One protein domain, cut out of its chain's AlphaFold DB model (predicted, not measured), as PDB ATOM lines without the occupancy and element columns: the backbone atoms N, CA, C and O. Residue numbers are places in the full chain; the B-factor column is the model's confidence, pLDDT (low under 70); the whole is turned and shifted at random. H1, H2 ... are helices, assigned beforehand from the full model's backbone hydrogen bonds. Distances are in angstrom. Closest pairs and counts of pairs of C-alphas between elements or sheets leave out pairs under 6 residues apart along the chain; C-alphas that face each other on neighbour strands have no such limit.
ATOM      1  N   SER A 297      31.102  25.576 -23.414       89.38
ATOM      2  CA  SER A 297      32.076  26.672 -23.322       89.38
ATOM      3  C   SER A 297      33.207  26.570 -24.357       89.38
ATOM      4  O   SER A 297      33.714  27.596 -24.809       89.38
ATOM      5  N   ASP A 298      33.609  25.359 -24.754       90.81
ATOM      6  CA  ASP A 298      34.726  25.153 -25.677       90.81
ATOM      7  C   ASP A 298      34.338  25.560 -27.101       90.81
ATOM      8  O   ASP A 298      35.070  26.310 -27.753       90.81
ATOM      9  N   ALA A 299      33.162  25.129 -27.564       91.56
ATOM     10  CA  ALA A 299      32.612  25.559 -28.846       91.56
ATOM     11  C   ALA A 299      32.311  27.064 -28.857       91.56
ATOM     12  O   ALA A 299      32.561  27.743 -29.857       91.56
ATOM     13  N   PHE A 300      31.834  27.616 -27.736       92.69
ATOM     14  CA  PHE A 300      31.576  29.047 -27.615       92.69
ATOM     15  C   PHE A 300      32.857  29.881 -27.785       92.69
ATOM     16  O   PHE A 300      32.858  30.844 -28.557       92.69
ATOM     17  N   PHE A 301      33.955  29.512 -27.115       95.25
ATOM     18  CA  PHE A 301      35.233  30.231 -27.207       95.25
ATOM     19  C   PHE A 301      36.051  29.907 -28.464       95.25
ATOM     20  O   PHE A 301      36.986  30.633 -28.780       95.25
ATOM     21  N   ALA A 302      35.674  28.907 -29.267       92.38
ATOM     22  CA  ALA A 302      36.299  28.700 -30.575       92.38
ATOM     23  C   ALA A 302      36.152  29.928 -31.504       92.38
ATOM     24  O   ALA A 302      36.996  30.166 -32.372       92.38
ATOM     25  N   ASN A 303      35.107  30.743 -31.309       91.50
ATOM     26  CA  ASN A 303      34.906  31.990 -32.042       91.50
ATOM     27  C   ASN A 303      35.516  33.194 -31.300       91.50
ATOM     28  O   ASN A 303      35.037  33.611 -30.246       91.50
ATOM     29  N   LYS A 304      36.508  33.846 -31.913       87.75
ATOM     30  CA  LYS A 304      37.209  35.001 -31.326       87.75
ATOM     31  C   LYS A 304      36.293  36.195 -31.016       87.75
ATOM     32  O   LYS A 304      36.556  36.922 -30.062       87.75
ATOM     33  N   SER A 305      35.198  36.400 -31.759       88.19
ATOM     34  CA  SER A 305      34.239  37.480 -31.450       88.19
ATOM     35  C   SER A 305      33.462  37.215 -30.153       88.19
ATOM     36  O   SER A 305      33.063  38.150 -29.450       88.19
ATOM     37  N   ASN A 306      33.317  35.942 -29.774       91.94
ATOM     38  CA  ASN A 306      32.667  35.546 -28.532       91.94
ATOM     39  C   ASN A 306      33.515  35.869 -27.301       91.94
ATOM     40  O   ASN A 306      32.955  36.029 -26.221       91.94
ATOM     41  N   HIS A 307      34.829  36.057 -27.445       93.06
ATOM     42  CA  HIS A 307      35.680  36.488 -26.337       93.06
ATOM     43  C   HIS A 307      35.272  37.888 -25.851       93.06
ATOM     44  O   HIS A 307      35.070  38.106 -24.659       93.06
ATOM     45  N   GLN A 308      35.057  38.828 -26.776       90.06
ATOM     46  CA  GLN A 308      34.583  40.177 -26.444       90.06
ATOM     47  C   GLN A 308      33.162  40.149 -25.869       90.06
ATOM     48  O   GLN A 308      32.878  40.834 -24.884       90.06
ATOM     49  N   ARG A 309      32.271  39.318 -26.436       90.75
ATOM     50  CA  ARG A 309      30.909  39.109 -25.903       90.75
ATOM     51  C   ARG A 309      30.948  38.578 -24.469       90.75
ATOM     52  O   ARG A 309      30.232  39.095 -23.615       90.75
ATOM     53  N   TYR A 310      31.820  37.608 -24.201       93.56
ATOM     54  CA  TYR A 310      32.047  37.048 -22.875       93.56
ATOM     55  C   TYR A 310      32.537  38.095 -21.886       93.56
ATOM     56  O   TYR A 310      31.941  38.241 -20.825       93.56
ATOM     57  N   PHE A 311      33.573  38.864 -22.224       91.75
ATOM     58  CA  PHE A 311      34.090  39.886 -21.318       91.75
ATOM     59  C   PHE A 311      33.074  41.012 -21.077       91.75
ATOM     60  O   PHE A 311      32.949  41.483 -19.950       91.75
ATOM     61  N   LYS A 312      32.255  41.377 -22.073       89.38
ATOM     62  CA  LYS A 312      31.128  42.305 -21.882       89.38
ATOM     63  C   LYS A 312      30.074  41.751 -20.912       89.38
ATOM     64  O   LYS A 312      29.621  42.473 -20.024       89.38
ATOM     65  N   TRP A 313      29.706  40.476 -21.055       91.44
ATOM     66  CA  TRP A 313      28.787  39.786 -20.142       91.44
ATOM     67  C   TRP A 313      29.369  39.657 -18.726       91.44
ATOM     68  O   TRP A 313      28.705  39.996 -17.746       91.44
ATOM     69  N   LEU A 314      30.635  39.250 -18.611       92.88
ATOM     70  CA  LEU A 314      31.335  39.088 -17.341       92.88
ATOM     71  C   LEU A 314      31.483  40.428 -16.614       92.88
ATOM     72  O   LEU A 314      31.244  40.494 -15.411       92.88
ATOM     73  N   GLY A 315      31.807  41.507 -17.331       90.12
ATOM     74  CA  GLY A 315      31.859  42.858 -16.774       90.12
ATOM     75  C   GLY A 315      30.514  43.282 -16.181       90.12
ATOM     76  O   GLY A 315      30.461  43.728 -15.035       90.12
ATOM     77  N   ALA A 316      29.407  43.038 -16.893       87.88
ATOM     78  CA  ALA A 316      28.063  43.292 -16.370       87.88
ATOM     79  C   ALA A 316      27.766  42.460 -15.107       87.88
ATOM     80  O   ALA A 316      27.291  43.003 -14.107       87.88
ATOM     81  N   ARG A 317      28.120  41.166 -15.108       88.31
ATOM     82  CA  ARG A 317      27.932  40.249 -13.969       88.31
ATOM     83  C   ARG A 317      28.739  40.666 -12.736       88.31
ATOM     84  O   ARG A 317      28.205  40.699 -11.629       88.31
ATOM     85  N   LEU A 318      29.999  41.056 -12.923       89.69
ATOM     86  CA  LEU A 318      30.876  41.566 -11.861       89.69
ATOM     87  C   LEU A 318      30.557  43.021 -11.482       89.69
ATOM     88  O   LEU A 318      31.114  43.551 -10.520       89.69
ATOM     89  N   ARG A 319      29.623  43.664 -12.197       88.75
ATOM     90  CA  ARG A 319      29.315  45.101 -12.178       88.75
ATOM     91  C   ARG A 319      30.579  45.965 -12.266       88.75
ATOM     92  O   ARG A 319      30.744  46.883 -11.466       88.75
ATOM     93  N   TYR A 320      31.455  45.611 -13.198       87.25
ATOM     94  CA  TYR A 320      32.518  46.463 -13.713       87.25
ATOM     95  C   TYR A 320      31.880  47.411 -14.708       87.25
ATOM     96  O   TYR A 320      31.361  47.002 -15.749       87.25
ATOM     97  N   ARG A 321      31.803  48.666 -14.294       78.56
ATOM     98  CA  ARG A 321      31.148  49.721 -15.047       78.56
ATOM     99  C   ARG A 321      32.159  50.398 -15.973       78.56
ATOM    100  O   ARG A 321      31.776  50.932 -17.010       78.56
ATOM    101  N   LEU A 322      33.430  50.380 -15.571       79.56
ATOM    102  CA  LEU A 322      34.523  51.134 -16.160       79.56
ATOM    103  C   LEU A 322      35.590  50.215 -16.746       79.56
ATOM    104  O   LEU A 322      35.788  49.111 -16.244       79.56
ATOM    105  N   PRO A 323      36.353  50.669 -17.752       81.00
ATOM    106  CA  PRO A 323      37.519  49.930 -18.223       81.00
ATOM    107  C   PRO A 323      38.519  49.644 -17.092       81.00
ATOM    108  O   PRO A 323      38.992  48.520 -16.961       81.00
ATOM    109  N   THR A 324      38.775  50.625 -16.223       82.88
ATOM    110  CA  THR A 324      39.697  50.517 -15.078       82.88
ATOM    111  C   THR A 324      39.250  49.514 -14.017       82.88
ATOM    112  O   THR A 324      40.096  48.951 -13.326       82.88
ATOM    113  N   ASP A 325      37.951  49.206 -13.920       87.25
ATOM    114  CA  ASP A 325      37.456  48.181 -12.993       87.25
ATOM    115  C   ASP A 325      38.075  46.804 -13.284       87.25
ATOM    116  O   ASP A 325      38.221  45.985 -12.373       87.25
ATOM    117  N   TRP A 326      38.497  46.547 -14.528       91.12
ATOM    118  CA  TRP A 326      39.156  45.298 -14.900       91.12
ATOM    119  C   TRP A 326      40.502  45.076 -14.203       91.12
ATOM    120  O   TRP A 326      40.906  43.923 -14.070       91.12
ATOM    121  N   TYR A 327      41.148  46.113 -13.655       90.31
ATOM    122  CA  TYR A 327      42.336  45.946 -12.806       90.31
ATOM    123  C   TYR A 327      42.050  45.184 -11.504       90.31
ATOM    124  O   TYR A 327      42.960  44.616 -10.900       90.31
ATOM    125  N   LYS A 328      40.779  45.118 -11.083       90.44
ATOM    126  CA  LYS A 328      40.328  44.341  -9.917       90.44
ATOM    127  C   LYS A 328      40.129  42.861 -10.250       90.44
ATOM    128  O   LYS A 328      40.052  42.041  -9.332       90.44
ATOM    129  N   ALA A 329      40.023  42.518 -11.538       91.50
ATOM    130  CA  ALA A 329      39.742  41.167 -11.996       91.50
ATOM    131  C   ALA A 329      40.886  40.215 -11.647       91.50
ATOM    132  O   ALA A 329      42.047  40.442 -11.979       91.50
ATOM    133  N   LYS A 330      40.542  39.103 -11.008       92.31
ATOM    134  CA  LYS A 330      41.459  38.008 -10.706       92.31
ATOM    135  C   LYS A 330      41.192  36.853 -11.657       92.31
ATOM    136  O   LYS A 330      40.061  36.633 -12.086       92.31
ATOM    137  N   ARG A 331      42.201  36.008 -11.894       92.12
ATOM    138  CA  ARG A 331      42.039  34.766 -12.680       92.12
ATOM    139  C   ARG A 331      40.835  33.937 -12.222       92.12
ATOM    140  O   ARG A 331      40.111  33.392 -13.050       92.12
ATOM    141  N   LYS A 332      40.601  33.862 -10.905       93.56
ATOM    142  CA  LYS A 332      39.461  33.131 -10.336       93.56
ATOM    143  C   LYS A 332      38.111  33.667 -10.818       93.56
ATOM    144  O   LYS A 332      37.201  32.868 -10.980       93.56
ATOM    145  N   ASP A 333      37.982  34.969 -11.069       93.94
ATOM    146  CA  ASP A 333      36.712  35.582 -11.464       93.94
ATOM    147  C   ASP A 333      36.337  35.137 -12.881       93.94
ATOM    148  O   ASP A 333      35.179  34.853 -13.153       93.94
ATOM    149  N   ILE A 334      37.325  34.955 -13.761       94.75
ATOM    150  CA  ILE A 334      37.113  34.380 -15.095       94.75
ATOM    151  C   ILE A 334      36.844  32.873 -14.996       94.75
ATOM    152  O   ILE A 334      35.893  32.367 -15.580       94.75
ATOM    153  N   VAL A 335      37.653  32.144 -14.224       94.19
ATOM    154  CA  VAL A 335      37.548  30.679 -14.108       94.19
ATOM    155  C   VAL A 335      36.224  30.231 -13.479       94.19
ATOM    156  O   VAL A 335      35.659  29.234 -13.911       94.19
ATOM    157  N   THR A 336      35.730  30.949 -12.467       94.00
ATOM    158  CA  THR A 336      34.456  30.634 -11.790       94.00
ATOM    159  C   THR A 336      33.228  31.024 -12.604       94.00
ATOM    160  O   THR A 336      32.136  30.562 -12.298       94.00
ATOM    161  N   ASN A 337      33.401  31.823 -13.660       94.06
ATOM    162  CA  ASN A 337      32.337  32.225 -14.575       94.06
ATOM    163  C   ASN A 337      32.558  31.609 -15.965       94.06
ATOM    164  O   ASN A 337      32.464  32.296 -16.973       94.06
ATOM    165  N   TYR A 338      32.851  30.305 -16.006       94.81
ATOM    166  CA  TYR A 338      32.953  29.479 -17.222       94.81
ATOM    167  C   TYR A 338      34.135  29.785 -18.161       94.81
ATOM    168  O   TYR A 338      34.338  29.078 -19.140       94.81
ATOM    169  N   GLY A 339      34.988  30.765 -17.860       95.12
ATOM    170  CA  GLY A 339      36.109  31.154 -18.720       95.12
ATOM    171  C   GLY A 339      37.393  30.326 -18.568       95.12
ATOM    172  O   GLY A 339      38.458  30.805 -18.949       95.12
ATOM    173  N   ARG A 340      37.364  29.118 -17.983       94.44
ATOM    174  CA  ARG A 340      38.589  28.298 -17.840       94.44
ATOM    175  C   ARG A 340      39.144  27.866 -19.201       94.44
ATOM    176  O   ARG A 340      40.333  28.046 -19.444       94.44
ATOM    177  N   SER A 341      38.283  27.355 -20.079       93.00
ATOM    178  CA  SER A 341      38.628  26.956 -21.449       93.00
ATOM    179  C   SER A 341      39.170  28.126 -22.268       93.00
ATOM    180  O   SER A 341      40.213  27.986 -22.905       93.00
ATOM    181  N   LEU A 342      38.539  29.302 -22.157       95.62
ATOM    182  CA  LEU A 342      39.027  30.552 -22.742       95.62
ATOM    183  C   LEU A 342      40.488  30.819 -22.362       95.62
ATOM    184  O   LEU A 342      41.337  31.008 -23.233       95.62
ATOM    185  N   LEU A 343      40.792  30.831 -21.060       93.94
ATOM    186  CA  LEU A 343      42.137  31.145 -20.587       93.94
ATOM    187  C   LEU A 343      43.155  30.098 -21.026       93.94
ATOM    188  O   LEU A 343      44.195  30.454 -21.576       93.94
ATOM    189  N   ASP A 344      42.870  28.823 -20.780       93.12
ATOM    190  CA  ASP A 344      43.861  27.763 -20.941       93.12
ATOM    191  C   ASP A 344      44.142  27.477 -22.432       93.12
ATOM    192  O   ASP A 344      45.301  27.276 -22.797       93.12
ATOM    193  N   LYS A 345      43.126  27.547 -23.311       93.75
ATOM    194  CA  LYS A 345      43.277  27.259 -24.752       93.75
ATOM    195  C   LYS A 345      43.693  28.465 -25.595       93.75
ATOM    196  O   LYS A 345      44.412  28.284 -26.574       93.75
ATOM    197  N   HIS A 346      43.270  29.681 -25.237       94.19
ATOM    198  CA  HIS A 346      43.471  30.861 -26.093       94.19
ATOM    199  C   HIS A 346      44.449  31.893 -25.525       94.19
ATOM    200  O   HIS A 346      45.008  32.675 -26.291       94.19
ATOM    201  N   TYR A 347      44.696  31.884 -24.211       92.44
ATOM    202  CA  TYR A 347      45.520  32.896 -23.535       92.44
ATOM    203  C   TYR A 347      46.601  32.302 -22.623       92.44
ATOM    204  O   TYR A 347      47.163  33.009 -21.790       92.44
ATOM    205  N   LYS A 348      46.925  31.007 -22.765       90.56
ATOM    206  CA  LYS A 348      47.975  30.310 -21.987       90.56
ATOM    207  C   LYS A 348      47.802  30.451 -20.463       90.56
ATOM    208  O   LYS A 348      48.774  30.531 -19.713       90.56
ATOM    209  N   GLY A 349      46.558  30.539 -20.001       88.38
ATOM    210  CA  GLY A 349      46.216  30.762 -18.598       88.38
ATOM    211  C   GLY A 349      46.364  32.213 -18.115       88.38
ATOM    212  O   GLY A 349      46.081  32.476 -16.940       88.38
ATOM    213  N   ASP A 350      46.775  33.154 -18.976       90.19
ATOM    214  CA  ASP A 350      46.947  34.568 -18.643       90.19
ATOM    215  C   ASP A 350      45.634  35.351 -18.749       90.19
ATOM    216  O   ASP A 350      45.198  35.792 -19.813       90.19
ATOM    217  N   HIS A 351      45.000  35.548 -17.597       92.38
ATOM    218  CA  HIS A 351      43.809  36.380 -17.500       92.38
ATOM    219  C   HIS A 351      44.033  37.856 -17.851       92.38
ATOM    220  O   HIS A 351      43.094  38.479 -18.334       92.38
ATOM    221  N   ILE A 352      45.227  38.412 -17.628       92.06
ATOM    222  CA  ILE A 352      45.513  39.824 -17.916       92.06
ATOM    223  C   ILE A 352      45.557  40.019 -19.424       92.06
ATOM    224  O   ILE A 352      44.892  40.910 -19.946       92.06
ATOM    225  N   GLU A 353      46.262  39.132 -20.128       90.00
ATOM    226  CA  GLU A 353      46.300  39.138 -21.590       90.00
ATOM    227  C   GLU A 353      44.904  38.933 -22.187       90.00
ATOM    228  O   GLU A 353      44.504  39.653 -23.098       90.00
ATOM    229  N   ALA A 354      44.117  38.008 -21.627       92.00
ATOM    230  CA  ALA A 354      42.740  37.794 -22.059       92.00
ATOM    231  C   ALA A 354      41.872  39.053 -21.893       92.00
ATOM    232  O   ALA A 354      41.087  39.376 -22.784       92.00
ATOM    233  N   ILE A 355      42.022  39.783 -20.785       91.69
ATOM    234  CA  ILE A 355      41.313  41.044 -20.547       91.69
ATOM    235  C   ILE A 355      41.777  42.109 -21.544       91.69
ATOM    236  O   ILE A 355      40.948  42.671 -22.256       91.69
ATOM    237  N   ILE A 356      43.083  42.371 -21.632       89.06
ATOM    238  CA  ILE A 356      43.639  43.441 -22.471       89.06
ATOM    239  C   ILE A 356      43.305  43.203 -23.947       89.06
ATOM    240  O   ILE A 356      42.844  44.123 -24.614       89.06
ATOM    241  N   ALA A 357      43.425  41.970 -24.444       88.69
ATOM    242  CA  ALA A 357      43.155  41.645 -25.845       88.69
ATOM    243  C   ALA A 357      41.678  41.798 -26.265       88.69
ATOM    244  O   ALA A 357      41.393  41.893 -27.459       88.69
ATOM    245  N   ASN A 358      40.732  41.782 -25.318       88.81
ATOM    246  CA  ASN A 358      39.293  41.788 -25.620       88.81
ATOM    247  C   ASN A 358      38.547  43.025 -25.120       88.81
ATOM    248  O   ASN A 358      37.516  43.379 -25.690       88.81
ATOM    249  N   ILE A 359      39.050  43.670 -24.070       81.81
ATOM    250  CA  ILE A 359      38.532  44.936 -23.551       81.81
ATOM    251  C   ILE A 359      39.304  46.119 -24.135       81.81
ATOM    252  O   ILE A 359      38.707  47.170 -24.334       81.81
ATOM    253  N   GLY A 360      40.595  45.949 -24.442       60.81
ATOM    254  CA  GLY A 360      41.496  46.997 -24.923       60.81
ATOM    255  C   GLY A 360      41.265  47.399 -26.379       60.81
ATOM    256  O   GLY A 360      42.134  47.218 -27.229       60.81
ATOM    257  N   GLN A 361      40.084  47.936 -26.681       56.47
ATOM    258  CA  GLN A 361      39.823  48.675 -27.920       56.47
ATOM    259  C   GLN A 361      40.551  50.040 -27.889       56.47
ATOM    260  O   GLN A 361      40.987  50.441 -26.805       56.47
ATOM    261  N   PRO A 362      40.707  50.756 -29.028       51.16
ATOM    262  CA  PRO A 362      41.555  51.955 -29.143       51.16
ATOM    263  C   PRO A 362      41.319  53.023 -28.063       51.16
ATOM    264  O   PRO A 362      42.261  53.689 -27.641       51.16
ATOM    265  N   ASP A 363      40.087  53.112 -27.561       43.25
ATOM    266  CA  ASP A 363      39.645  54.092 -26.563       43.25
ATOM    267  C   ASP A 363      39.903  53.654 -25.102       43.25
ATOM    268  O   ASP A 363      39.570  54.361 -24.152       43.25
ATOM    269  N   THR A 364      40.499  52.476 -24.895       56.25
ATOM    270  CA  THR A 364      40.668  51.815 -23.590       56.25
ATOM    271  C   THR A 364      42.045  51.177 -23.477       56.25
ATOM    272  O   THR A 364      42.222  49.972 -23.640       56.25
ATOM    273  N   ILE A 365      43.062  51.986 -23.188       68.75
ATOM    274  CA  ILE A 365      44.445  51.505 -23.112       68.75
ATOM    275  C   ILE A 365      44.718  50.925 -21.717       68.75
ATOM    276  O   ILE A 365      45.409  51.528 -20.897       68.75
ATOM    277  N   LEU A 366      44.178  49.735 -21.437       84.62
ATOM    278  CA  LEU A 366      44.606  48.961 -20.272       84.62
ATOM    279  C   LEU A 366      46.079  48.570 -20.436       84.62
ATOM    280  O   LEU A 366      46.467  47.950 -21.423       84.62
ATOM    281  N   LYS A 367      46.906  48.928 -19.455       86.31
ATOM    282  CA  LYS A 367      48.310  48.504 -19.374       86.31
ATOM    283  C   LYS A 367      48.483  47.309 -18.447       86.31
ATOM    284  O   LYS A 367      47.955  47.331 -17.337       86.31
ATOM    285  N   HIS A 368      49.275  46.315 -18.857       89.06
ATOM    286  CA  HIS A 368      49.602  45.149 -18.025       89.06
ATOM    287  C   HIS A 368      50.177  45.563 -16.663       89.06
ATOM    288  O   HIS A 368      49.758  45.028 -15.644       89.06
ATOM    289  N   TRP A 369      51.084  46.543 -16.616       88.44
ATOM    290  CA  TRP A 369      51.771  46.945 -15.380       88.44
ATOM    291  C   TRP A 369      50.888  47.600 -14.311       88.44
ATOM    292  O   TRP A 369      51.326  47.706 -13.173       88.44
ATOM    293  N   HIS A 370      49.647  47.979 -14.627       88.44
ATOM    294  CA  HIS A 370      48.679  48.449 -13.628       88.44
ATOM    295  C   HIS A 370      47.915  47.306 -12.939       88.44
ATOM    296  O   HIS A 370      47.198  47.538 -11.966       88.44
ATOM    297  N   PHE A 371      48.059  46.060 -13.406       88.69
ATOM    298  CA  PHE A 371      47.472  44.916 -12.720       88.69
ATOM    299  C   PHE A 371      48.269  44.579 -11.445       88.69
ATOM    300  O   PHE A 371      49.497  44.491 -11.498       88.69
TER     301      PHE A 371
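This is residues 297 to 371 of the 660 residues of an uncharacterized protein of Polysphondylium pallidum (strain ATCC 26659 / Pp 5 / PN500) (UniProt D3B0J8). Six mostly short helices form a compact cluster: the longest, H2, and H6, the helix nearest the middle, meet almost at a right angle as an L, with residues 307 to 311 of H2 at the corner. H1 and H5 pack together at one end of the long axis, H3 and the stretch of residues 360 to 371 lie toward the other end, and H4 sits near H2, H5 and H6. The printed part has 75 residues, with the named helices H1 to H6 in that order along the chain and no named strand, and its class is all helix. It is compact, with a radius of gyration of the C-alphas of 11.3 A, and spans 29 by 20 by 20 A.

Start with H1, residues 297 to 301, and look on to H5, residues 340 to 346: they touch, and their closest C-alphas, of Phe 301 and Leu 342, are 5.9 A apart. Next comes H2, residues 304 to 318, which with residues 307 to 311 alone touches H6, residues 351 to 359. Their closest C-alphas, of Gln 308 and Asn 358, are 5.0 A apart, and their lines are about perpendicular at 76 degrees. Go on to H3, residues 323 to 328, which is close to H6 but not clearly touching, with the closest C-alphas, of Pro 323 and Ile 359, 7.4 A apart, at a shallow tilt of 12 degrees, opposite ways. Then H4, residues 331 to 335, is close to H6 but not clearly touching, with the closest C-alphas, of Arg 331 and His 351, 5.4 A apart. H3 and H5 are apart. In H1, H4 and H5 every O i to N i+4 pair is within hydrogen-bond range; H2 has 10 of 11 and H6 4 of 5, while H3 has 0 of 2 but 3 of 3 O i to N i+3 pairs.

Find C-alpha 297 at (32.076, 26.672, -23.322), where H1 begins, 6.1 A long over residues 297 to 301. From C-alpha 304 at (37.209, 35.001, -31.326), H2 runs 21.5 A to residue 318. H3, residues 323 to 328, is 10.4 A long; H4, residues 331 to 335, 6.2 A; H5, residues 340 to 346, 9.9 A. H6 runs 11.7 A from residue 351 to C-alpha 359 at (38.532, 44.936, -23.551).

The C-alphas of Ala 299 and His 370 are the two farthest apart, at 31.8 A. The printed part has no cut, and the five links between the helices are tight. Residues 360 to 371 hold no named element. The mean pLDDT of the printed part is 87.7, and residues 360 to 365 are under 70.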